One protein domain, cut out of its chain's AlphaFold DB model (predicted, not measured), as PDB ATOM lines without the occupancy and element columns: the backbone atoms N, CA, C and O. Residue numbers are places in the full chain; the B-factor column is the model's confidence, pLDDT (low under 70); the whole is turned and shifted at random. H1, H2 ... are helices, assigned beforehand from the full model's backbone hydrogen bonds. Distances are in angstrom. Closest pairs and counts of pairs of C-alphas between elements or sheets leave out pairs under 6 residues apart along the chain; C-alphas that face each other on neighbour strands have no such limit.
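Overview. This is residues 2 to 51 of the 169 residues of an uncharacterized protein of Parcubacteria group bacterium GW2011_GWA2_47_12 (UniProt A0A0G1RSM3). Little of this model is regular structure: one helix, H2, lies along one edge of a flat, loose form, and the short H1 lies toward the opposite edge. The long stretch of residues 12 to 37 swings out from H1, folds back between the two helices and turns again into H2; residues 14 to 20 stick out. The printed part has 50 residues with two named helices, H1 then H2, and no named strand. The class is all helix, though the named elements hold only 17 residues; the radius of gyration of the C-alphas is 12.7 A, and the spans are 33 by 29 by 12 A.

Arrangement. H2, residues 38 to 50, is apart from H1, residues 8 to 11. In H2 every O i to N i+4 pair is within hydrogen-bond range; H1 is too short for such a pair, and its one O i to N i+3 pair is within range.

Along the chain. H2 measures 18.1 A, from C-alpha 38 at (336.158, 249.908, 286.720) to C-alpha 50 at (347.738, 236.049, 286.840). H1 measures 5.2 A, beginning at C-alpha 8, (327.815, 234.985, 266.708).

Size, cuts and confidence. The C-alphas farthest apart, those of Arg 18 and Thr 30, are 33.8 A apart. The printed part has no cut. The link from H1 to H2, 26 residues, is long. Residues 2 to 4 and 26 to 34 have pLDDT under 70.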
ATOM      1  N   PRO A   2     334.088 246.965 269.003       67.69
ATOM      2  CA  PRO A   2     333.638 247.435 270.306       67.69
ATOM      3  C   PRO A   2     333.606 246.339 271.384       67.69
ATOM      4  O   PRO A   2     333.208 245.215 271.078       67.69
ATOM      5  N   PRO A   3     333.947 246.655 272.649       66.75
ATOM      6  CA  PRO A   3     333.901 245.694 273.757       66.75
ATOM      7  C   PRO A   3     332.531 245.023 273.941       66.75
ATOM      8  O   PRO A   3     332.434 243.931 274.493       66.75
ATOM      9  N   THR A   4     331.460 245.670 273.475       69.00
ATOM     10  CA  THR A   4     330.083 245.185 273.602       69.00
ATOM     11  C   THR A   4     329.572 244.388 272.407       69.00
ATOM     12  O   THR A   4     328.442 243.892 272.466       69.00
ATOM     13  N   ASP A   5     330.337 244.280 271.324       73.06
ATOM     14  CA  ASP A   5     329.907 243.529 270.145       73.06
ATOM     15  C   ASP A   5     329.790 242.039 270.462       73.06
ATOM     16  O   ASP A   5     330.575 241.464 271.216       73.06
ATOM     17  N   LYS A   6     328.792 241.397 269.853       71.88
ATOM     18  CA  LYS A   6     328.637 239.944 269.911       71.88
ATOM     19  C   LYS A   6     329.299 239.317 268.697       71.88
ATOM     20  O   LYS A   6     329.066 239.746 267.570       71.88
ATOM     21  N   VAL A   7     330.042 238.243 268.924       77.81
ATOM     22  CA  VAL A   7     330.571 237.401 267.851       77.81
ATOM     23  C   VAL A   7     329.715 236.148 267.799       77.81
ATOM     24  O   VAL A   7     329.856 235.270 268.642       77.81
ATOM     25  N   SER A   8     328.816 236.061 266.821       75.62
ATOM     26  CA  SER A   8     327.815 234.985 266.708       75.62
ATOM     27  C   SER A   8     328.390 233.573 266.877       75.62
ATOM     28  O   SER A   8     327.785 232.738 267.544       75.62
ATOM     29  N   ASN A   9     329.576 233.318 266.323       77.38
ATOM     30  CA  ASN A   9     330.240 232.018 266.428       77.38
ATOM     31  C   ASN A   9     330.764 231.716 267.841       77.38
ATOM     32  O   ASN A   9     330.823 230.551 268.215       77.38
ATOM     33  N   LEU A  10     331.132 232.740 268.618       79.38
ATOM     34  CA  LEU A  10     331.543 232.589 270.018       79.38
ATOM     35  C   LEU A  10     330.331 232.409 270.934       79.38
ATOM     36  O   LEU A  10     330.382 231.607 271.857       79.38
ATOM     37  N   GLU A  11     329.224 233.107 270.659       78.00
ATOM     38  CA  GLU A  11     328.002 233.014 271.474       78.00
ATOM     39  C   GLU A  11     327.410 231.598 271.498       78.00
ATOM     40  O   GLU A  11     326.845 231.187 272.506       78.00
ATOM     41  N   ASN A  12     327.573 230.851 270.404       80.06
ATOM     42  CA  ASN A  12     327.091 229.475 270.272       80.06
ATOM     43  C   ASN A  12     328.189 228.430 270.521       80.06
ATOM     44  O   ASN A  12     327.951 227.233 270.343       80.06
ATOM     45  N   PHE A  13     329.403 228.853 270.883       82.31
ATOM     46  CA  PHE A  13     330.501 227.927 271.105       82.31
ATOM     47  C   PHE A  13     330.328 227.228 272.452       82.31
ATOM     48  O   PHE A  13     330.411 227.854 273.510       82.31
ATOM     49  N   ASN A  14     330.127 225.911 272.416       81.06
ATOM     50  CA  ASN A  14     330.112 225.096 273.622       81.06
ATOM     51  C   ASN A  14     331.548 224.903 274.122       81.06
ATOM     52  O   ASN A  14     332.242 223.959 273.737       81.06
ATOM     53  N   ALA A  15     332.007 225.847 274.938       74.62
ATOM     54  CA  ALA A  15     333.314 225.777 275.557       74.62
ATOM     55  C   ALA A  15     333.428 224.515 276.422       74.62
ATOM     56  O   ALA A  15     332.630 224.281 277.328       74.62
ATOM     57  N   LEU A  16     334.474 223.720 276.181       77.19
ATOM     58  CA  LEU A  16     334.936 222.754 277.177       77.19
ATOM     59  C   LEU A  16     335.225 223.520 278.476       77.19
ATOM     60  O   LEU A  16     335.719 224.642 278.407       77.19
ATOM     61  N   GLY A  17     335.001 222.920 279.651       81.00
ATOM     62  CA  GLY A  17     335.111 223.598 280.962       81.00
ATOM     63  C   GLY A  17     336.482 224.202 281.329       81.00
ATOM     64  O   GLY A  17     336.672 224.648 282.453       81.00
ATOM     65  N   ARG A  18     337.447 224.201 280.403       87.62
ATOM     66  CA  ARG A  18     338.770 224.838 280.497       87.62
ATOM     67  C   ARG A  18     338.881 226.133 279.679       87.62
ATOM     68  O   ARG A  18     339.927 226.768 279.714       87.62
ATOM     69  N   ILE A  19     337.848 226.500 278.922       88.56
ATOM     70  CA  ILE A  19     337.791 227.718 278.111       88.56
ATOM     71  C   ILE A  19     336.719 228.620 278.716       88.56
ATOM     72  O   ILE A  19     335.572 228.207 278.881       88.56
ATOM     73  N   ILE A  20     337.097 229.850 279.051       87.75
ATOM     74  CA  ILE A  20     336.201 230.847 279.636       87.75
ATOM     75  C   ILE A  20     336.156 232.041 278.690       87.75
ATOM     76  O   ILE A  20     337.196 232.562 278.292       87.75
ATOM     77  N   PHE A  21     334.948 232.484 278.346       86.50
ATOM     78  CA  PHE A  21     334.740 233.744 277.640       86.50
ATOM     79  C   PHE A  21     334.351 234.819 278.647       86.50
ATOM     80  O   PHE A  21     333.212 234.849 279.116       86.50
ATOM     81  N   ASP A  22     335.299 235.692 278.980       86.75
ATOM     82  CA  ASP A  22     335.014 236.877 279.786       86.75
ATOM     83  C   ASP A  22     334.331 237.951 278.928       86.75
ATOM     84  O   ASP A  22     334.697 238.168 277.769       86.75
ATOM     85  N   ARG A  23     333.318 238.615 279.492       82.75
ATOM     86  CA  ARG A  23     332.609 239.718 278.834       82.75
ATOM     87  C   ARG A  23     332.607 240.945 279.746       82.75
ATOM     88  O   ARG A  23     332.217 240.828 280.912       82.75
ATOM     89  N   PRO A  24     332.971 242.132 279.230       81.50
ATOM     90  CA  PRO A  24     332.865 243.355 280.008       81.50
ATOM     91  C   PRO A  24     331.394 243.665 280.313       81.50
ATOM     92  O   PRO A  24     330.490 243.391 279.517       81.50
ATOM     93  N   GLU A  25     331.154 244.245 281.485       76.94
ATOM     94  CA  GLU A  25     329.832 244.736 281.879       76.94
ATOM     95  C   GLU A  25     329.402 245.907 280.983       76.94
ATOM     96  O   GLU A  25     330.226 246.707 280.537       76.94
ATOM     97  N   ARG A  26     328.091 246.031 280.745       68.94
ATOM     98  CA  ARG A  26     327.501 247.121 279.955       68.94
ATOM     99  C   ARG A  26     326.907 248.175 280.886       68.94
ATOM    100  O   ARG A  26     326.064 247.834 281.708       68.94
ATOM    101  N   PHE A  27     327.301 249.438 280.716       60.25
ATOM    102  CA  PHE A  27     326.819 250.545 281.556       60.25
ATOM    103  C   PHE A  27     325.611 251.279 280.983       60.25
ATOM    104  O   PHE A  27     324.764 251.735 281.749       60.25
ATOM    105  N   PHE A  28     325.498 251.389 279.657       57.16
ATOM    106  CA  PHE A  28     324.513 252.272 279.037       57.16
ATOM    107  C   PHE A  28     323.700 251.585 277.927       57.16
ATOM    108  O   PHE A  28     324.127 250.630 277.279       57.16
ATOM    109  N   ALA A  29     322.469 252.058 277.719       55.44
ATOM    110  CA  ALA A  29     321.532 251.497 276.739       55.44
ATOM    111  C   ALA A  29     321.726 252.042 275.305       55.44
ATOM    112  O   ALA A  29     321.076 251.564 274.378       55.44
ATOM    113  N   THR A  30     322.591 253.045 275.101       52.59
ATOM    114  CA  THR A  30     322.690 253.842 273.860       52.59
ATOM    115  C   THR A  30     324.058 253.731 273.150       52.59
ATOM    116  O   THR A  30     325.029 253.260 273.738       52.59
ATOM    117  N   PRO A  31     324.168 254.143 271.863       44.38
ATOM    118  CA  PRO A  31     325.201 253.686 270.913       44.38
ATOM    119  C   PRO A  31     326.665 254.087 271.176       44.38
ATOM    120  O   PRO A  31     327.543 253.624 270.452       44.38
ATOM    121  N   LYS A  32     326.976 254.908 272.190       51.03
ATOM    122  CA  LYS A  32     328.368 255.212 272.601       51.03
ATOM    123  C   LYS A  32     328.896 254.181 273.611       51.03
ATOM    124  O   LYS A  32     329.549 254.516 274.590       51.03
ATOM    125  N   ASN A  33     328.583 252.915 273.363       59.25
ATOM    126  CA  ASN A  33     328.623 251.819 274.327       59.25
ATOM    127  C   ASN A  33     330.016 251.183 274.515       59.25
ATOM    128  O   ASN A  33     330.131 249.984 274.730       59.25
ATOM    129  N   ASN A  34     331.083 251.977 274.410       62.81
ATOM    130  CA  ASN A  34     332.463 251.480 274.489       62.81
ATOM    131  C   ASN A  34     333.112 251.713 275.858       62.81
ATOM    132  O   ASN A  34     334.286 251.394 276.025       62.81
ATOM    133  N   GLU A  35     332.382 252.293 276.810       70.38
ATOM    134  CA  GLU A  35     332.890 252.482 278.165       70.38
ATOM    135  C   GLU A  35     332.816 251.173 278.952       70.38
ATOM    136  O   GLU A  35     331.806 250.468 278.941       70.38
ATOM    137  N   ILE A  36     333.916 250.859 279.626       77.31
ATOM    138  CA  ILE A  36     334.109 249.648 280.416       77.31
ATOM    139  C   ILE A  36     333.978 250.033 281.898       77.31
ATOM    140  O   ILE A  36     334.407 251.119 282.295       77.31
ATOM    141  N   SER A  37     333.374 249.181 282.741       83.19
ATOM    142  CA  SER A  37     333.414 249.440 284.188       83.19
ATOM    143  C   SER A  37     334.826 249.412 284.720       83.19
ATOM    144  O   SER A  37     335.621 248.557 284.349       83.19
ATOM    145  N   LYS A  38     335.029 250.140 285.817       85.81
ATOM    146  CA  LYS A  38     336.158 249.908 286.720       85.81
ATOM    147  C   LYS A  38     336.300 248.443 287.183       85.81
ATOM    148  O   LYS A  38     337.419 247.961 287.311       85.81
ATOM    149  N   SER A  39     335.202 247.732 287.460       89.12
ATOM    150  CA  SER A  39     335.220 246.294 287.785       89.12
ATOM    151  C   SER A  39     335.675 245.434 286.604       89.12
ATOM    152  O   SER A  39     336.499 244.547 286.803       89.12
ATOM    153  N   SER A  40     335.193 245.701 285.389       89.00
ATOM    154  CA  SER A  40     335.630 244.984 284.182       89.00
ATOM    155  C   SER A  40     337.098 245.271 283.847       89.00
ATOM    156  O   SER A  40     337.852 244.335 283.598       89.00
ATOM    157  N   ASP A  41     337.537 246.529 283.951       88.88
ATOM    158  CA  ASP A  41     338.949 246.913 283.819       88.88
ATOM    159  C   ASP A  41     339.816 246.178 284.842       88.88
ATOM    160  O   ASP A  41     340.884 245.658 284.517       88.88
ATOM    161  N   ARG A  42     339.343 246.087 286.092       92.62
ATOM    162  CA  ARG A  42     340.060 245.369 287.143       92.62
ATOM    163  C   ARG A  42     340.174 243.879 286.832       92.62
ATOM    164  O   ARG A  42     341.259 243.331 286.999       92.62
ATOM    165  N   ARG A  43     339.104 243.243 286.345       93.38
ATOM    166  CA  ARG A  43     339.139 241.831 285.931       93.38
ATOM    167  C   ARG A  43     340.121 241.589 284.789       93.38
ATOM    168  O   ARG A  43     340.850 240.598 284.834       93.38
ATOM    169  N   LEU A  44     340.186 242.486 283.805       92.62
ATOM    170  CA  LEU A  44     341.170 242.396 282.727       92.62
ATOM    171  C   LEU A  44     342.601 242.511 283.273       92.62
ATOM    172  O   LEU A  44     343.446 241.679 282.953       92.62
ATOM    173  N   ALA A  45     342.856 243.495 284.140       95.19
ATOM    174  CA  ALA A  45     344.160 243.669 284.778       95.19
ATOM    175  C   ALA A  45     344.562 242.448 285.621       95.19
ATOM    176  O   ALA A  45     345.694 241.984 285.515       95.19
ATOM    177  N   ASP A  46     343.639 241.894 286.413       96.62
ATOM    178  CA  ASP A  46     343.888 240.680 287.193       96.62
ATOM    179  C   ASP A  46     344.155 239.481 286.260       96.62
ATOM    180  O   ASP A  46     345.087 238.715 286.497       96.62
ATOM    181  N   SER A  47     343.422 239.351 285.149       95.81
ATOM    182  CA  SER A  47     343.650 238.287 284.159       95.81
ATOM    183  C   SER A  47     345.045 238.372 283.541       95.81
ATOM    184  O   SER A  47     345.745 237.365 283.457       95.81
ATOM    185  N   LEU A  48     345.484 239.576 283.164       96.50
ATOM    186  CA  LEU A  48     346.842 239.801 282.672       96.50
ATOM    187  C   LEU A  48     347.879 239.521 283.764       96.50
ATOM    188  O   LEU A  48     348.877 238.864 283.496       96.50
ATOM    189  N   PHE A  49     347.639 239.952 285.002       96.44
ATOM    190  CA  PHE A  49     348.564 239.743 286.114       96.44
ATOM    191  C   PHE A  49     348.763 238.258 286.456       96.44
ATOM    192  O   PHE A  49     349.892 237.831 286.713       96.44
ATOM    193  N   TYR A  50     347.693 237.461 286.445       95.94
ATOM    194  CA  TYR A  50     347.738 236.049 286.840       95.94
ATOM    195  C   TYR A  50     347.998 235.075 285.686       95.94
ATOM    196  O   TYR A  50     348.318 233.921 285.962       95.94
ATOM    197  N   CYS A  51     347.900 235.495 284.421       95.19
ATOM    198  CA  CYS A  51     348.194 234.603 283.299       95.19
ATOM    199  C   CYS A  51     349.685 234.225 283.215       95.19
ATOM    200  O   CYS A  51     350.568 234.961 283.677       95.19
TER     201      CYS A  51